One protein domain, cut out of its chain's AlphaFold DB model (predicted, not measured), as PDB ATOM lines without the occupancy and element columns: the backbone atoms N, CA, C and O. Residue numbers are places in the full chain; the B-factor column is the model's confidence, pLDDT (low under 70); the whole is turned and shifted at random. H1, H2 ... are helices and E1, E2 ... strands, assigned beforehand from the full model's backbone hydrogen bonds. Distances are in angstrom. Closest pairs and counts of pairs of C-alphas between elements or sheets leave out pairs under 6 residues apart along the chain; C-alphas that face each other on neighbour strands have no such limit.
ATOM      1  N   ASN A   4       6.901 -11.974 -16.390       89.50
ATOM      2  CA  ASN A   4       5.647 -11.623 -17.064       89.50
ATOM      3  C   ASN A   4       5.774 -10.338 -17.895       89.50
ATOM      4  O   ASN A   4       5.242 -10.270 -18.994       89.50
ATOM      5  N   GLU A   5       6.537  -9.359 -17.404       90.75
ATOM      6  CA  GLU A   5       6.806  -8.120 -18.138       90.75
ATOM      7  C   GLU A   5       7.632  -8.393 -19.405       90.75
ATOM      8  O   GLU A   5       7.357  -7.836 -20.465       90.75
ATOM      9  N   MET A   6       8.609  -9.301 -19.319       90.62
ATOM     10  CA  MET A   6       9.413  -9.739 -20.462       90.62
ATOM     11  C   MET A   6       8.554 -10.406 -21.541       90.62
ATOM     12  O   MET A   6       8.681 -10.092 -22.723       90.62
ATOM     13  N   ILE A   7       7.652 -11.298 -21.126       92.56
ATOM     14  CA  ILE A   7       6.735 -12.004 -22.025       92.56
ATOM     15  C   ILE A   7       5.786 -11.012 -22.706       92.56
ATOM     16  O   ILE A   7       5.594 -11.077 -23.918       92.56
ATOM     17  N   GLU A   8       5.214 -10.063 -21.960       92.44
ATOM     18  CA  GLU A   8       4.337  -9.035 -22.533       92.44
ATOM     19  C   GLU A   8       5.068  -8.160 -23.556       92.44
ATOM     20  O   GLU A   8       4.552  -7.927 -24.650       92.44
ATOM     21  N   ARG A   9       6.298  -7.731 -23.252       91.81
ATOM     22  CA  ARG A   9       7.129  -6.973 -24.199       91.81
ATOM     23  C   ARG A   9       7.456  -7.784 -25.454       91.81
ATOM     24  O   ARG A   9       7.366  -7.241 -26.554       91.81
ATOM     25  N   PHE A  10       7.770  -9.073 -25.309       91.75
ATOM     26  CA  PHE A  10       7.977  -9.971 -26.448       91.75
ATOM     27  C   PHE A  10       6.720 -10.068 -27.319       91.75
ATOM     28  O   PHE A  10       6.798  -9.897 -28.536       91.75
ATOM     29  N   ARG A  11       5.549 -10.283 -26.708       91.56
ATOM     30  CA  ARG A  11       4.270 -10.368 -27.428       91.56
ATOM     31  C   ARG A  11       3.972  -9.086 -28.193       91.56
ATOM     32  O   ARG A  11       3.696  -9.159 -29.387       91.56
ATOM     33  N   ASN A  12       4.127  -7.932 -27.547       90.25
ATOM     34  CA  ASN A  12       3.931  -6.628 -28.179       90.25
ATOM     35  C   ASN A  12       4.867  -6.424 -29.376       90.25
ATOM     36  O   ASN A  12       4.431  -5.948 -30.426       90.25
ATOM     37  N   PHE A  13       6.137  -6.823 -29.257       88.75
ATOM     38  CA  PHE A  13       7.076  -6.793 -30.380       88.75
ATOM     39  C   PHE A  13       6.630  -7.739 -31.504       88.75
ATOM     40  O   PHE A  13       6.604  -7.350 -32.670       88.75
ATOM     41  N   SER A  14       6.205  -8.958 -31.163       86.06
ATOM     42  CA  SER A  14       5.806  -9.976 -32.140       86.06
ATOM     43  C   SER A  14       4.574  -9.586 -32.969       86.06
ATOM     44  O   SER A  14       4.514  -9.936 -34.151       86.06
ATOM     45  N   SER A  15       3.633  -8.840 -32.372       82.94
ATOM     46  CA  SER A  15       2.347  -8.454 -32.966       82.94
ATOM     47  C   SER A  15       2.365  -7.128 -33.731       82.94
ATOM     48  O   SER A  15       1.433  -6.851 -34.478       82.94
ATOM     49  N   SER A  16       3.386  -6.288 -33.550       71.81
ATOM     50  CA  SER A  16       3.387  -4.907 -34.063       71.81
ATOM     51  C   SER A  16       3.668  -4.767 -35.571       71.81
ATOM     52  O   SER A  16       3.652  -3.650 -36.083       71.81
ATOM     53  N   PHE A  17       3.923  -5.855 -36.308       62.19
ATOM     54  CA  PHE A  17       4.513  -5.773 -37.654       62.19
ATOM     55  C   PHE A  17       3.828  -6.676 -38.681       62.19
ATOM     56  O   PHE A  17       4.439  -7.580 -39.241       62.19
ATOM     57  N   SER A  18       2.552  -6.403 -38.949       53.72
ATOM     58  CA  SER A  18       1.760  -7.061 -39.996       53.72
ATOM     59  C   SER A  18       1.755  -6.323 -41.351       53.72
ATOM     60  O   SER A  18       0.954  -6.664 -42.216       53.72
ATOM     61  N   SER A  19       2.596  -5.300 -41.568       49.69
ATOM     62  CA  SER A  19       2.503  -4.472 -42.788       49.69
ATOM     63  C   SER A  19       3.780  -3.704 -43.170       49.69
ATOM     64  O   SER A  19       3.760  -2.476 -43.213       49.69
ATOM     65  N   PHE A  20       4.882  -4.391 -43.484       47.00
ATOM     66  CA  PHE A  20       6.044  -3.755 -44.125       47.00
ATOM     67  C   PHE A  20       6.615  -4.643 -45.239       47.00
ATOM     68  O   PHE A  20       6.616  -5.863 -45.119       47.00
ATOM     69  N   SER A  21       7.063  -4.033 -46.343       46.41
ATOM     70  CA  SER A  21       7.662  -4.715 -47.496       46.41
ATOM     71  C   SER A  21       9.140  -4.329 -47.684       46.41
ATOM     72  O   SER A  21       9.522  -3.175 -47.522       46.41
ATOM     73  N   PHE A  22       9.938  -5.363 -47.982       40.66
ATOM     74  CA  PHE A  22      11.327  -5.473 -48.472       40.66
ATOM     75  C   PHE A  22      12.299  -4.270 -48.466       40.66
ATOM     76  O   PHE A  22      12.076  -3.286 -49.163       40.66
ATOM     77  N   CYS A  23      13.479  -4.481 -47.844       42.06
ATOM     78  CA  CYS A  23      14.815  -4.085 -48.343       42.06
ATOM     79  C   CYS A  23      15.944  -4.804 -47.552       42.06
ATOM     80  O   CYS A  23      15.689  -5.312 -46.464       42.06
ATOM     81  N   GLU A  24      17.178  -4.861 -48.070       48.69
ATOM     82  CA  GLU A  24      18.294  -5.697 -47.557       48.69
ATOM     83  C   GLU A  24      18.816  -5.335 -46.143       48.69
ATOM     84  O   GLU A  24      19.493  -6.150 -45.522       48.69
ATOM     85  N   GLU A  25      18.428  -4.183 -45.584       59.28
ATOM     86  CA  GLU A  25      18.758  -3.738 -44.211       59.28
ATOM     87  C   GLU A  25      17.526  -3.657 -43.274       59.28
ATOM     88  O   GLU A  25      17.617  -3.118 -42.172       59.28
ATOM     89  N   ASN A  26      16.356  -4.181 -43.677       71.38
ATOM     90  CA  ASN A  26      15.079  -4.064 -42.943       71.38
ATOM     91  C   ASN A  26      15.016  -4.941 -41.676       71.38
ATOM     92  O   ASN A  26      14.151  -5.809 -41.534       71.38
ATOM     93  N   ARG A  27      15.919  -4.725 -40.727       76.44
ATOM     94  CA  ARG A  27      15.888  -5.373 -39.424       76.44
ATOM     95  C   ARG A  27      15.450  -4.368 -38.377       76.44
ATOM     96  O   ARG A  27      16.097  -3.350 -38.163       76.44
ATOM     97  N   ILE A  28      14.347  -4.670 -37.711       85.38
ATOM     98  CA  ILE A  28      13.959  -3.948 -36.502       85.38
ATOM     99  C   ILE A  28      14.607  -4.628 -35.309       85.38
ATOM    100  O   ILE A  28      14.652  -5.857 -35.255       85.38
ATOM    101  N   SER A  29      15.096  -3.835 -34.362       88.62
ATOM    102  CA  SER A  29      15.619  -4.322 -33.093       88.62
ATOM    103  C   SER A  29      14.955  -3.596 -31.925       88.62
ATOM    104  O   SER A  29      14.589  -2.423 -32.010       88.62
ATOM    105  N   PHE A  30      14.753  -4.319 -30.831       90.12
ATOM    106  CA  PHE A  30      14.139  -3.826 -29.610       90.12
ATOM    107  C   PHE A  30      14.894  -4.383 -28.405       90.12
ATOM    108  O   PHE A  30      15.017  -5.598 -28.258       90.12
ATOM    109  N   SER A  31      15.381  -3.500 -27.529       92.25
ATOM    110  CA  SER A  31      16.002  -3.905 -26.263       92.25
ATOM    111  C   SER A  31      14.912  -4.412 -25.317       92.25
ATOM    112  O   SER A  31      14.122  -3.639 -24.772       92.25
ATOM    113  N   LEU A  32      14.836  -5.731 -25.154       92.06
ATOM    114  CA  LEU A  32      13.895  -6.382 -24.248       92.06
ATOM    115  C   LEU A  32      14.318  -6.197 -22.792       92.06
ATOM    116  O   LEU A  32      13.469  -5.995 -21.922       92.06
ATOM    117  N   TYR A  33      15.624  -6.260 -22.548       91.31
ATOM    118  CA  TYR A  33      16.250  -6.115 -21.243       91.31
ATOM    119  C   TYR A  33      17.652  -5.539 -21.396       91.31
ATOM    120  O   TYR A  33      18.390  -5.917 -22.303       91.31
ATOM    121  N   GLU A  34      18.033  -4.688 -20.452       91.00
ATOM    122  CA  GLU A  34      19.365  -4.109 -20.382       91.00
ATOM    123  C   GLU A  34      19.804  -4.074 -18.918       91.00
ATOM    124  O   GLU A  34      19.190  -3.402 -18.085       91.00
ATOM    125  N   GLY A  35      20.814  -4.880 -18.606       89.44
ATOM    126  CA  GLY A  35      21.474  -4.955 -17.308       89.44
ATOM    127  C   GLY A  35      22.929  -4.500 -17.405       89.44
ATOM    128  O   GLY A  35      23.396  -4.071 -18.456       89.44
ATOM    129  N   SER A  36      23.673  -4.612 -16.303       87.62
ATOM    130  CA  SER A  36      25.063  -4.130 -16.234       87.62
ATOM    131  C   SER A  36      26.058  -4.941 -17.069       87.62
ATOM    132  O   SER A  36      27.103  -4.414 -17.436       87.62
ATOM    133  N   TRP A  37      25.754  -6.209 -17.355       90.50
ATOM    134  CA  TRP A  37      26.629  -7.110 -18.116       90.50
ATOM    135  C   TRP A  37      25.885  -8.020 -19.104       90.50
ATOM    136  O   TRP A  37      26.530  -8.763 -19.840       90.50
ATOM    137  N   VAL A  38      24.547  -7.963 -19.133       93.81
ATOM    138  CA  VAL A  38      23.707  -8.680 -20.103       93.81
ATOM    139  C   VAL A  38      22.746  -7.709 -20.759       93.81
ATOM    140  O   VAL A  38      22.045  -6.968 -20.068       93.81
ATOM    141  N   ARG A  39      22.638  -7.784 -22.081       93.75
ATOM    142  CA  ARG A  39      21.596  -7.115 -22.855       93.75
ATOM    143  C   ARG A  39      20.875  -8.135 -23.719       93.75
ATOM    144  O   ARG A  39      21.498  -9.031 -24.275       93.75
ATOM    145  N   ILE A  40      19.554  -8.021 -23.797       94.88
ATOM    146  CA  ILE A  40      18.712  -8.936 -24.569       94.88
ATOM    147  C   ILE A  40      17.965  -8.120 -25.598       94.88
ATOM    148  O   ILE A  40      17.191  -7.224 -25.255       94.88
ATOM    149  N   ILE A  41      18.191  -8.454 -26.856       94.44
ATOM    150  CA  ILE A  41      17.658  -7.751 -28.005       94.44
ATOM    151  C   ILE A  41      16.750  -8.721 -28.748       94.44
ATOM    152  O   ILE A  41      17.094  -9.874 -28.996       94.44
ATOM    153  N   LEU A  42      15.553  -8.254 -29.078       93.25
ATOM    154  CA  LEU A  42      14.698  -8.912 -30.050       93.25
ATOM    155  C   LEU A  42      14.933  -8.251 -31.383       93.25
ATOM    156  O   LEU A  42      14.912  -7.025 -31.470       93.25
ATOM    157  N   SER A  43      15.094  -9.043 -32.425       91.12
ATOM    158  CA  SER A  43      15.168  -8.501 -33.762       91.12
ATOM    159  C   SER A  43      14.452  -9.382 -34.766       91.12
ATOM    160  O   SER A  43      14.228 -10.568 -34.550       91.12
ATOM    161  N   ARG A  44      13.984  -8.780 -35.854       87.62
ATOM    162  CA  ARG A  44      13.247  -9.487 -36.904       87.62
ATOM    163  C   ARG A  44      13.461  -8.761 -38.224       87.62
ATOM    164  O   ARG A  44      13.444  -7.529 -38.259       87.62
ATOM    165  N   CYS A  45      13.621  -9.517 -39.304       83.44
ATOM    166  CA  CYS A  45      13.567  -8.963 -40.653       83.44
ATOM    167  C   CYS A  45      12.120  -8.603 -41.024       83.44
ATOM    168  O   CYS A  45      11.209  -9.395 -40.813       83.44
ATOM    169  N   LEU A  46      11.882  -7.439 -41.626       78.38
ATOM    170  CA  LEU A  46      10.536  -7.008 -42.039       78.38
ATOM    171  C   LEU A  46       9.992  -7.776 -43.258       78.38
ATOM    172  O   LEU A  46       8.955  -7.407 -43.797       78.38
ATOM    173  N   ALA A  47      10.679  -8.825 -43.717       72.00
ATOM    174  CA  ALA A  47      10.111  -9.752 -44.684       72.00
ATOM    175  C   ALA A  47       9.014 -10.598 -44.017       72.00
ATOM    176  O   ALA A  47       9.144 -11.001 -42.855       72.00
ATOM    177  N   ASP A  48       7.947 -10.867 -44.767       65.44
ATOM    178  CA  ASP A  48       6.787 -11.616 -44.287       65.44
ATOM    179  C   ASP A  48       7.209 -12.978 -43.700       65.44
ATOM    180  O   ASP A  48       8.002 -13.707 -44.296       65.44
ATOM    181  N   ASN A  49       6.700 -13.296 -42.507       74.19
ATOM    182  CA  ASN A  49       7.000 -14.505 -41.725       74.19
ATOM    183  C   ASN A  49       8.462 -14.726 -41.279       74.19
ATOM    184  O   ASN A  49       8.827 -15.852 -40.926       74.19
ATOM    185  N   SER A  50       9.296 -13.685 -41.225       84.06
ATOM    186  CA  SER A  50      10.650 -13.828 -40.666       84.06
ATOM    187  C   SER A  50      10.614 -14.226 -39.178       84.06
ATOM    188  O   SER A  50       9.817 -13.662 -38.409       84.06
ATOM    189  N   PRO A  51      11.481 -15.160 -38.733       89.25
ATOM    190  CA  PRO A  51      11.581 -15.512 -37.321       89.25
ATOM    191  C   PRO A  51      11.984 -14.298 -36.479       89.25
ATOM    192  O   PRO A  51      12.638 -13.368 -36.957       89.25
ATOM    193  N   ILE A  52      11.578 -14.302 -35.207       91.56
ATOM    194  CA  ILE A  52      12.149 -13.391 -34.215       91.56
ATOM    195  C   ILE A  52      13.472 -13.991 -33.773       91.56
ATOM    196  O   ILE A  52      13.517 -15.120 -33.290       91.56
ATOM    197  N   LEU A  53      14.531 -13.216 -33.911       93.06
ATOM    198  CA  LEU A  53      15.821 -13.499 -33.331       93.06
ATOM    199  C   LEU A  53      15.861 -12.944 -31.908       93.06
ATOM    200  O   LEU A  53      15.521 -11.782 -31.674       93.06
ATOM    201  N   VAL A  54      16.270 -13.779 -30.964       95.44
ATOM    202  CA  VAL A  54      16.662 -13.360 -29.622       95.44
ATOM    203  C   VAL A  54      18.179 -13.337 -29.589       95.44
ATOM    204  O   VAL A  54      18.820 -14.371 -29.767       95.44
ATOM    205  N   GLU A  55      18.730 -12.160 -29.340       94.88
ATOM    206  CA  GLU A  55      20.160 -11.922 -29.191       94.88
ATOM    207  C   GLU A  55      20.454 -11.581 -27.737       94.88
ATOM    208  O   GLU A  55      19.752 -10.780 -27.116       94.88
ATOM    209  N   VAL A  56      21.485 -12.203 -27.186       95.81
ATOM    210  CA  VAL A  56      21.937 -12.006 -25.814       95.81
ATOM    211  C   VAL A  56      23.392 -11.586 -25.860       95.81
ATOM    212  O   VAL A  56      24.272 -12.407 -26.101       95.81
ATOM    213  N   GLU A  57      23.640 -10.309 -25.621       94.75
ATOM    214  CA  GLU A  57      24.984  -9.767 -25.476       94.75
ATOM    215  C   GLU A  57      25.424  -9.934 -24.024       94.75
ATOM    216  O   GLU A  57      24.694  -9.586 -23.093       94.75
ATOM    217  N   VAL A  58      26.622 -10.474 -23.832       94.19
ATOM    218  CA  VAL A  58      27.225 -10.730 -22.528       94.19
ATOM    219  C   VAL A  58      28.605 -10.093 -22.496       94.19
ATOM    220  O   VAL A  58      29.521 -10.528 -23.197       94.19
ATOM    221  N   ALA A  59      28.766  -9.078 -21.653       91.12
ATOM    222  CA  ALA A  59      30.058  -8.461 -21.392       91.12
ATOM    223  C   ALA A  59      30.814  -9.279 -20.339       91.12
ATOM    224  O   ALA A  59      30.297  -9.551 -19.250       91.12
ATOM    225  N   LEU A  60      32.050  -9.678 -20.640       87.88
ATOM    226  CA  LEU A  60      32.928 -10.255 -19.625       87.88
ATOM    227  C   LEU A  60      33.589  -9.141 -18.805       87.88
ATOM    228  O   LEU A  60      33.906  -8.086 -19.356       87.88
ATOM    229  N   PRO A  61      33.816  -9.354 -17.497       84.94
ATOM    230  CA  PRO A  61      34.530  -8.380 -16.690       84.94
ATOM    231  C   PRO A  61      35.952  -8.210 -17.240       84.94
ATOM    232  O   PRO A  61      36.700  -9.179 -17.379       84.94
ATOM    233  N   THR A  62      36.315  -6.972 -17.575       74.00
ATOM    234  CA  THR A  62      37.657  -6.609 -18.043       74.00
ATOM    235  C   THR A  62      38.456  -5.976 -16.918       74.00
ATOM    236  O   THR A  62      37.979  -5.062 -16.246       74.00
ATOM    237  N   ASP A  63      39.695  -6.422 -16.768       62.44
ATOM    238  CA  ASP A  63      40.591  -6.034 -15.686       62.44
ATOM    239  C   ASP A  63      41.280  -4.685 -15.957       62.44
ATOM    240  O   ASP A  63      42.489  -4.606 -16.171       62.44
ATOM    241  N   THR A  64      40.508  -3.602 -16.067       58.78
ATOM    242  CA  THR A  64      41.085  -2.305 -16.452       58.78
ATOM    243  C   THR A  64      41.702  -1.542 -15.281       58.78
ATOM    244  O   THR A  64      42.500  -0.643 -15.542       58.78
ATOM    245  N   GLN A  65      41.403  -1.884 -14.014       52.16
ATOM    246  CA  GLN A  65      41.918  -1.166 -12.828       52.16
ATOM    247  C   GLN A  65      42.011  -1.996 -11.520       52.16
ATOM    248  O   GLN A  65      41.888  -1.411 -10.440       52.16
ATOM    249  N   SER A  66      42.208  -3.324 -11.534       53.84
ATOM    250  CA  SER A  66      42.239  -4.056 -10.254       53.84
ATOM    251  C   SER A  66      43.462  -3.703  -9.393       53.84
ATOM    252  O   SER A  66      44.628  -3.803  -9.782       53.84
ATOM    253  N   THR A  67      43.179  -3.287  -8.160       54.09
ATOM    254  CA  THR A  67      44.137  -3.389  -7.056       54.09
ATOM    255  C   THR A  67      44.188  -4.852  -6.606       54.09
ATOM    256  O   THR A  67      43.218  -5.585  -6.767       54.09
ATOM    257  N   VAL A  68      45.313  -5.292  -6.035       56.06
ATOM    258  CA  VAL A  68      45.687  -6.703  -5.755       56.06
ATOM    259  C   VAL A  68      44.666  -7.516  -4.908       56.06
ATOM    260  O   VAL A  68      44.845  -8.713  -4.721       56.06
ATOM    261  N   GLY A  69      43.572  -6.914  -4.423       56.22
ATOM    262  CA  GLY A  69      42.457  -7.598  -3.747       56.22
ATOM    263  C   GLY A  69      41.232  -7.928  -4.619       56.22
ATOM    264  O   GLY A  69      40.350  -8.634  -4.146       56.22
ATOM    265  N   ASP A  70      41.163  -7.449  -5.865       72.06
ATOM    266  CA  ASP A  70      39.952  -7.521  -6.710       72.06
ATOM    267  C   ASP A  70      39.996  -8.662  -7.753       72.06
ATOM    268  O   ASP A  70      39.036  -8.935  -8.476       72.06
ATOM    269  N   THR A  71      41.124  -9.378  -7.841       81.94
ATOM    270  CA  THR A  71      41.326 -10.436  -8.845       81.94
ATOM    271  C   THR A  71      40.449 -11.663  -8.585       81.94
ATOM    272  O   THR A  71      39.858 -12.195  -9.519       81.94
ATOM    273  N   GLU A  72      40.319 -12.111  -7.331       84.38
ATOM    274  CA  GLU A  72      39.461 -13.259  -6.987       84.38
ATOM    275  C   GLU A  72      37.986 -12.968  -7.301       84.38
ATOM    276  O   GLU A  72      37.287 -13.806  -7.877       84.38
ATOM    277  N   GLN A  73      37.526 -11.753  -6.996       84.12
ATOM    278  CA  GLN A  73      36.168 -11.312  -7.297       84.12
ATOM    279  C   GLN A  73      35.932 -11.194  -8.808       84.12
ATOM    280  O   GLN A  73      34.900 -11.648  -9.311       84.12
ATOM    281  N   THR A  74      36.906 -10.660  -9.548       85.12
ATOM    282  CA  THR A  74      36.870 -10.591 -11.015       85.12
ATOM    283  C   THR A  74      36.787 -11.987 -11.638       85.12
ATOM    284  O   THR A  74      35.932 -12.229 -12.490       85.12
ATOM    285  N   LEU A  75      37.612 -12.935 -11.179       87.25
ATOM    286  CA  LEU A  75      37.586 -14.326 -11.647       87.25
ATOM    287  C   LEU A  75      36.260 -15.016 -11.323       87.25
ATOM    288  O   LEU A  75      35.704 -15.701 -12.179       87.25
ATOM    289  N   THR A  76      35.728 -14.809 -10.119       88.62
ATOM    290  CA  THR A  76      34.434 -15.377  -9.710       88.62
ATOM    291  C   THR A  76      33.303 -14.842 -10.590       88.62
ATOM    292  O   THR A  76      32.523 -15.617 -11.138       88.62
ATOM    293  N   THR A  77      33.280 -13.530 -10.832       87.75
ATOM    294  CA  THR A  77      32.298 -12.882 -11.717       87.75
ATOM    295  C   THR A  77      32.421 -13.398 -13.153       87.75
ATOM    296  O   THR A  77      31.425 -13.690 -13.813       87.75
ATOM    297  N   MET A  78      33.652 -13.579 -13.641       89.81
ATOM    298  CA  MET A  78      33.902 -14.145 -14.965       89.81
ATOM    299  C   MET A  78      33.362 -15.576 -15.079       89.81
ATOM    300  O   MET A  78      32.722 -15.903 -16.078       89.81
ATOM    301  N   ILE A  79      33.562 -16.415 -14.057       91.62
ATOM    302  CA  ILE A  79      33.002 -17.773 -14.003       91.62
ATOM    303  C   ILE A  79      31.473 -17.732 -14.081       91.62
ATOM    304  O   ILE A  79      30.885 -18.516 -14.827       91.62
ATOM    305  N   ASP A  80      30.822 -16.806 -13.378       91.25
ATOM    306  CA  ASP A  80      29.364 -16.664 -13.415       91.25
ATOM    307  C   ASP A  80      28.850 -16.274 -14.809       91.25
ATOM    308  O   ASP A  80      27.887 -16.870 -15.304       91.25
ATOM    309  N   HIS A  81      29.521 -15.337 -15.487       92.50
ATOM    310  CA  HIS A  81      29.153 -14.928 -16.847       92.50
ATOM    311  C   HIS A  81      29.366 -16.077 -17.850       92.50
ATOM    312  O   HIS A  81      28.508 -16.335 -18.697       92.50
ATOM    313  N   LEU A  82      30.466 -16.826 -17.720       93.38
ATOM    314  CA  LEU A  82      30.746 -18.004 -18.548       93.38
ATOM    315  C   LEU A  82      29.746 -19.142 -18.296       93.38
ATOM    316  O   LEU A  82      29.306 -19.800 -19.238       93.38
ATOM    317  N   ASN A  83      29.334 -19.361 -17.046       94.75
ATOM    318  CA  ASN A  83      28.296 -20.333 -16.703       94.75
ATOM    319  C   ASN A  83      26.937 -19.950 -17.298       94.75
ATOM    320  O   ASN A  83      26.184 -20.830 -17.720       94.75
ATOM    321  N   TYR A  84      26.617 -18.655 -17.342       95.00
ATOM    322  CA  TYR A  84      25.419 -18.154 -18.008       95.00
ATOM    323  C   TYR A  84      25.464 -18.405 -19.523       95.00
ATOM    324  O   TYR A  84      24.537 -19.003 -20.067       95.00
ATOM    325  N   LEU A  85      26.577 -18.075 -20.185       95.44
ATOM    326  CA  LEU A  85      26.793 -18.391 -21.603       95.44
ATOM    327  C   LEU A  85      26.665 -19.895 -21.881       95.44
ATOM    328  O   LEU A  85      25.969 -20.306 -22.809       95.44
ATOM    329  N   LEU A  86      27.258 -20.739 -21.036       95.38
ATOM    330  CA  LEU A  86      27.152 -22.191 -21.168       95.38
ATOM    331  C   LEU A  86      25.706 -22.688 -21.016       95.38
ATOM    332  O   LEU A  86      25.309 -23.634 -21.698       95.38
ATOM    333  N   GLN A  87      24.908 -22.069 -20.139       95.62
ATOM    334  CA  GLN A  87      23.477 -22.365 -20.028       95.62
ATOM    335  C   GLN A  87      22.731 -21.993 -21.313       95.62
ATOM    336  O   GLN A  87      21.929 -22.802 -21.776       95.62
ATOM    337  N   LEU A  88      23.011 -20.830 -21.910       96.31
ATOM    338  CA  LEU A  88      22.428 -20.441 -23.199       96.31
ATOM    339  C   LEU A  88      22.770 -21.471 -24.282       96.31
ATOM    340  O   LEU A  88      21.870 -22.019 -24.917       96.31
ATOM    341  N   TYR A  89      24.052 -21.818 -24.420       96.56
ATOM    342  CA  TYR A  89      24.514 -22.798 -25.405       96.56
ATOM    343  C   TYR A  89      23.829 -24.162 -25.251       96.56
ATOM    344  O   TYR A  89      23.329 -24.742 -26.213       96.56
ATOM    345  N   ARG A  90      23.730 -24.664 -24.012       96.31
ATOM    346  CA  ARG A  90      23.052 -25.937 -23.707       96.31
ATOM    347  C   ARG A  90      21.555 -25.933 -24.024       96.31
ATOM    348  O   ARG A  90      20.976 -27.008 -24.136       96.31
ATOM    349  N   ASN A  91      20.943 -24.760 -24.161       95.75
ATOM    350  CA  ASN A  91      19.536 -24.586 -24.521       95.75
ATOM    351  C   ASN A  91      19.356 -24.113 -25.974       95.75
ATOM    352  O   ASN A  91      18.302 -23.590 -26.326       95.75
ATOM    353  N   GLY A  92      20.366 -24.324 -26.823       95.62
ATOM    354  CA  GLY A  92      20.256 -24.167 -28.272       95.62
ATOM    355  C   GLY A  92      20.706 -22.817 -28.820       95.62
ATOM    356  O   GLY A  92      20.686 -22.648 -30.036       95.62
ATOM    357  N   PHE A  93      21.148 -21.879 -27.978       96.81
ATOM    358  CA  PHE A  93      21.741 -20.640 -28.480       96.81
ATOM    359  C   PHE A  93      23.069 -20.940 -29.177       96.81
ATOM    360  O   PHE A  93      23.923 -21.655 -28.648       96.81
ATOM    361  N   THR A  94      23.272 -20.338 -30.342       96.56
ATOM    362  CA  THR A  94      24.600 -20.281 -30.956       96.56
ATOM    363  C   THR A  94      25.394 -19.188 -30.261       96.56
ATOM    364  O   THR A  94      24.856 -18.107 -30.049       96.56
ATOM    365  N   LEU A  95      26.642 -19.467 -29.882       95.75
ATOM    366  CA  LEU A  95      27.521 -18.481 -29.258       95.75
ATOM    367  C   LEU A  95      28.615 -18.051 -30.228       95.75
ATOM    368  O   LEU A  95      29.295 -18.901 -30.806       95.75
ATOM    369  N   GLU A  96      28.841 -16.750 -30.325       92.94
ATOM    370  CA  GLU A  96      29.973 -16.168 -31.034       92.94
ATOM    371  C   GLU A  96      30.614 -15.035 -30.232       92.94
ATOM    372  O   GLU A  96      29.995 -14.433 -29.355       92.94
ATOM    373  N   VAL A  97      31.892 -14.771 -30.504       89.56
ATOM    374  CA  VAL A  97      32.620 -13.656 -29.897       89.56
ATOM    375  C   VAL A  97      32.645 -12.513 -30.891       89.56
ATOM    376  O   VAL A  97      33.176 -12.660 -31.993       89.56
ATOM    377  N   LEU A  98      32.145 -11.353 -30.481       83.50
ATOM    378  CA  LEU A  98      32.342 -10.116 -31.218       83.50
ATOM    379  C   LEU A  98      33.780  -9.653 -30.946       83.50
ATOM    380  O   LEU A  98      34.078  -9.003 -29.944       83.50
ATOM    381  N   VAL A  99      34.688 -10.086 -31.832       61.47
ATOM    382  CA  VAL A  99      36.163 -10.076 -31.697       61.47
ATOM    383  C   VAL A  99      36.746  -8.727 -31.247       61.47
ATOM    384  O   VAL A  99      37.806  -8.702 -30.628       61.47
ATOM    385  N   ASN A 100      36.050  -7.617 -31.497       61.69
ATOM    386  CA  ASN A 100      36.551  -6.273 -31.215       61.69
ATOM    387  C   ASN A 100      36.090  -5.682 -29.871       61.69
ATOM    388  O   ASN A 100      36.625  -4.650 -29.474       61.69
ATOM    389  N   GLU A 101      35.143  -6.305 -29.162       64.12
ATOM    390  CA  GLU A 101      34.498  -5.677 -27.992       64.12
ATOM    391  C   GLU A 101      34.564  -6.521 -26.712       64.12
ATOM    392  O   GLU A 101      34.148  -6.068 -25.650       64.12
ATOM    393  N   GLY A 102      35.098  -7.749 -26.774       77.06
ATOM    394  CA  GLY A 102      35.082  -8.658 -25.618       77.06
ATOM    395  C   GLY A 102      33.663  -9.076 -25.203       77.06
ATOM    396  O   GLY A 102      33.457  -9.569 -24.093       77.06
ATOM    397  N   ILE A 103      32.697  -8.876 -26.104       87.94
ATOM    398  CA  ILE A 103      31.292  -9.226 -25.936       87.94
ATOM    399  C   ILE A 103      31.060 -10.594 -26.565       87.94
ATOM    400  O   ILE A 103      31.440 -10.859 -27.708       87.94
ATOM    401  N   TRP A 104      30.413 -11.463 -25.802       94.12
ATOM    402  CA  TRP A 104      29.865 -12.710 -26.309       94.12
ATOM    403  C   TRP A 104      28.428 -12.483 -26.738       94.12
ATOM    404  O   TRP A 104      27.647 -11.899 -25.990       94.12
ATOM    405  N   MET A 105      28.072 -12.971 -27.918       94.31
ATOM    406  CA  MET A 105      26.714 -12.924 -28.428       94.31
ATOM    407  C   MET A 105      26.136 -14.332 -28.476       94.31
ATOM    408  O   MET A 105      26.724 -15.240 -29.062       94.31
ATOM    409  N   GLY A 106      24.994 -14.514 -27.820       96.06
ATOM    410  CA  GLY A 106      24.169 -15.707 -27.913       96.06
ATOM    411  C   GLY A 106      22.942 -15.450 -28.772       96.06
ATOM    412  O   GLY A 106      22.198 -14.517 -28.491       96.06
ATOM    413  N   THR A 107      22.681 -16.307 -29.751       95.56
ATOM    414  CA  THR A 107      21.600 -16.092 -30.720       95.56
ATOM    415  C   THR A 107      20.689 -17.312 -30.838       95.56
ATOM    416  O   THR A 107      21.177 -18.440 -30.956       95.56
ATOM    417  N   LEU A 108      19.369 -17.100 -30.822       96.12
ATOM    418  CA  LEU A 108      18.362 -18.145 -31.042       96.12
ATOM    419  C   LEU A 108      17.137 -17.615 -31.805       96.12
ATOM    420  O   LEU A 108      16.638 -16.528 -31.524       96.12
ATOM    421  N   GLU A 109      16.643 -18.404 -32.758       94.50
ATOM    422  CA  GLU A 109      15.507 -18.067 -33.623       94.50
ATOM    423  C   GLU A 109      14.188 -18.670 -33.131       94.50
ATOM    424  O   GLU A 109      14.123 -19.825 -32.708       94.50
ATOM    425  N   PHE A 110      13.109 -17.898 -33.261       92.44
ATOM    426  CA  PHE A 110      11.763 -18.292 -32.867       92.44
ATOM    427  C   PHE A 110      10.732 -17.969 -33.953       92.44
ATOM    428  O   PHE A 110      10.493 -16.810 -34.297       92.44
ATOM    429  N   HIS A 111      10.058 -19.009 -34.448       88.56
ATOM    430  CA  HIS A 111       8.898 -18.885 -35.344       88.56
ATOM    431  C   HIS A 111       7.565 -18.766 -34.590       88.56
ATOM    432  O   HIS A 111       6.562 -18.341 -35.156       88.56
ATOM    433  N   VAL A 112       7.557 -19.146 -33.313       88.12
ATOM    434  CA  VAL A 112       6.410 -19.083 -32.399       88.12
ATOM    435  C   VAL A 112       6.862 -18.485 -31.070       88.12
ATOM    436  O   VAL A 112       8.061 -18.363 -30.830       88.12
ATOM    437  N   GLU A 113       5.922 -18.111 -30.203       87.81
ATOM    438  CA  GLU A 113       6.263 -17.620 -28.862       87.81
ATOM    439  C   GLU A 113       7.140 -18.651 -28.111       87.81
ATOM    440  O   GLU A 113       6.762 -19.827 -28.046       87.81
ATOM    441  N   PRO A 114       8.302 -18.244 -27.557       92.12
ATOM    442  CA  PRO A 114       9.141 -19.114 -26.742       92.12
ATOM    443  C   PRO A 114       8.396 -19.624 -25.508       92.12
ATOM    444  O   PRO A 114       7.500 -18.965 -24.983       92.12
ATOM    445  N   SER A 115       8.812 -20.773 -24.978       92.75
ATOM    446  CA  SER A 115       8.271 -21.249 -23.706       92.75
ATOM    447  C   SER A 115       8.740 -20.371 -22.535       92.75
ATOM    448  O   SER A 115       9.770 -19.694 -22.602       92.75
ATOM    449  N   ILE A 116       8.009 -20.404 -21.418       92.06
ATOM    450  CA  ILE A 116       8.366 -19.647 -20.207       92.06
ATOM    451  C   ILE A 116       9.758 -20.019 -19.666       92.06
ATOM    452  O   ILE A 116      10.433 -19.193 -19.054       92.06
ATOM    453  N   GLU A 117      10.210 -21.249 -19.903       91.38
ATOM    454  CA  GLU A 117      11.537 -21.740 -19.533       91.38
ATOM    455  C   GLU A 117      12.649 -20.968 -20.249       91.38
ATOM    456  O   GLU A 117      13.657 -20.656 -19.618       91.38
ATOM    457  N   ILE A 118      12.443 -20.576 -21.512       92.56
ATOM    458  CA  ILE A 118      13.387 -19.723 -22.244       92.56
ATOM    459  C   ILE A 118      13.464 -18.341 -21.592       92.56
ATOM    460  O   ILE A 118      14.555 -17.838 -21.342       92.56
ATOM    461  N   PHE A 119      12.330 -17.740 -21.227       92.00
ATOM    462  CA  PHE A 119      12.341 -16.441 -20.545       92.00
ATOM    463  C   PHE A 119      13.003 -16.504 -19.163       92.00
ATOM    464  O   PHE A 119      13.690 -15.570 -18.766       92.00
ATOM    465  N   LYS A 120      12.856 -17.619 -18.435       90.94
ATOM    466  CA  LYS A 120      13.584 -17.858 -17.175       90.94
ATOM    467  C   LYS A 120      15.088 -17.998 -17.398       90.94
ATOM    468  O   LYS A 120      15.868 -17.490 -16.596       90.94
ATOM    469  N   LEU A 121      15.481 -18.693 -18.463       92.06
ATOM    470  CA  LEU A 121      16.877 -18.868 -18.848       92.06
ATOM    471  C   LEU A 121      17.536 -17.520 -19.156       92.06
ATOM    472  O   LEU A 121      18.641 -17.287 -18.681       92.06
ATOM    473  N   LEU A 122      16.834 -16.651 -19.887       92.06
ATOM    474  CA  LEU A 122      17.281 -15.314 -20.277       92.06
ATOM    475  C   LEU A 122      17.514 -14.362 -19.093       92.06
ATOM    476  O   LEU A 122      18.182 -13.347 -19.248       92.06
ATOM    477  N   ILE A 123      16.979 -14.646 -17.902       87.44
ATOM    478  CA  ILE A 123      17.230 -13.794 -16.736       87.44
ATOM    479  C   ILE A 123      18.632 -14.087 -16.184       87.44
ATOM    480  O   ILE A 123      18.892 -15.225 -15.752       87.44
ATOM    481  N   PRO A 124      19.524 -13.075 -16.134       84.62
ATOM    482  CA  PRO A 124      20.865 -13.255 -15.606       84.62
ATOM    483  C   PRO A 124      20.822 -13.680 -14.130       84.62
ATOM    484  O   PRO A 124      19.944 -13.246 -13.380       84.62
ATOM    485  N   PRO A 125      21.764 -14.528 -13.679       76.12
ATOM    486  CA  PRO A 125      21.744 -15.134 -12.347       76.12
ATOM    487  C   PRO A 125      21.691 -14.125 -11.192       76.12
ATOM    488  O   PRO A 125      20.998 -14.378 -10.210       76.12
ATOM    489  N   VAL A 126      22.344 -12.968 -11.332       68.62
ATOM    490  CA  VAL A 126      22.368 -11.907 -10.307       68.62
ATOM    491  C   VAL A 126      20.970 -11.329 -10.046       68.62
ATOM    492  O   VAL A 126      20.626 -11.002  -8.914       68.62
ATOM    493  N   ASP A 127      20.118 -11.310 -11.074       57.03
ATOM    494  CA  ASP A 127      18.746 -10.808 -10.989       57.03
ATOM    495  C   ASP A 127      17.737 -11.886 -10.572       57.03
ATOM    496  O   ASP A 127      16.589 -11.560 -10.274       57.03
ATOM    497  N   ARG A 128      18.128 -13.169 -10.499       54.12
ATOM    498  CA  ARG A 128      17.213 -14.262 -10.107       54.12
ATOM    499  C   ARG A 128      16.762 -14.167  -8.647       54.12
ATOM    500  O   ARG A 128      15.690 -14.667  -8.317       54.12
ATOM    501  N   ILE A 129      17.539 -13.499  -7.790       46.03
ATOM    502  CA  ILE A 129      17.262 -13.357  -6.350       46.03
ATOM    503  C   ILE A 129      16.061 -12.430  -6.087       46.03
ATOM    504  O   ILE A 129      15.386 -12.576  -5.076       46.03
ATOM    505  N   LEU A 130      15.720 -11.530  -7.016       43.84
ATOM    506  CA  LEU A 130      14.574 -10.619  -6.877       43.84
ATOM    507  C   LEU A 130      13.219 -11.259  -7.248       43.84
ATOM    508  O   LEU A 130      12.206 -10.555  -7.312       43.84
ATOM    509  N   TYR A 131      13.194 -12.566  -7.529       44.38
ATOM    510  CA  TYR A 131      12.023 -13.282  -8.053       44.38
ATOM    511  C   TYR A 131      11.637 -14.548  -7.271       44.38
ATOM    512  O   TYR A 131      10.767 -15.289  -7.737       44.38
TER     513      TYR A 131
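Overview. This is residues 4 to 131 of the 132 residues of an uncharacterized protein of Candidatus Lokiarchaeota archaeon (UniProt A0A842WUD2). A strongly twisted five-stranded sheet has H1 and H2 over different parts of one face, H1 over E1 and E2, H2 over E3 and E5; the other face is bare. Short H3 lies between H1 and the end of H2, and H4 follows. The printed part has 128 residues, four named helices and five named strands, H1 E1 E2 E3 H2 E4 E5 H3 H4, of mixed class; the sheet, E1 E2 E3 E5 E4, is antiparallel. It is only just compact, close to loose, with a radius of gyration of the C-alphas of 16.5 A and spans of 57 by 34 by 22 A.

Along the chain. Find C-alpha 4 at (5.647, -11.623, -17.064); H1 runs 16.5 A to residue 15. Next come E1, residues 27 to 34, E2, 38 to 45, and E3, 52 to 59. From C-alpha 71 at (41.326, -10.436, -8.845), H2 runs 28.2 A to residue 90. E4, 94 to 98, E5, 103 to 110, H3, 116 to 121, and H4, 125 to 131, follow.

Arrangement. E1, E2 and E3 form a meander, each strand the antiparallel neighbour of the one before: look for N 30 and O 42, 2.8 A, and N 41 and O 55, 2.8 A. H1 is on the sheet at a height of 9.3 A, its closest C-alphas to E1 being Met 6 and Leu 32, 6.8 A. H2 is on the same face at 9.9 A; C-alphas Leu 88 and Gly 106 of E5, the closest, are 6.9 A apart. H1, H2 and H3 have every O i to N i+4 pair within hydrogen-bond range; H4 has 0 of 3, but 3 of 4 O i to N i+3.

Size, cuts and confidence. The printed part has no cut; the links H1 to E1 and E3 to H2 are long. Confidence is under 70 at residues 17 to 25, 48, 63 to 69, 99 to 101 and 126 to 131.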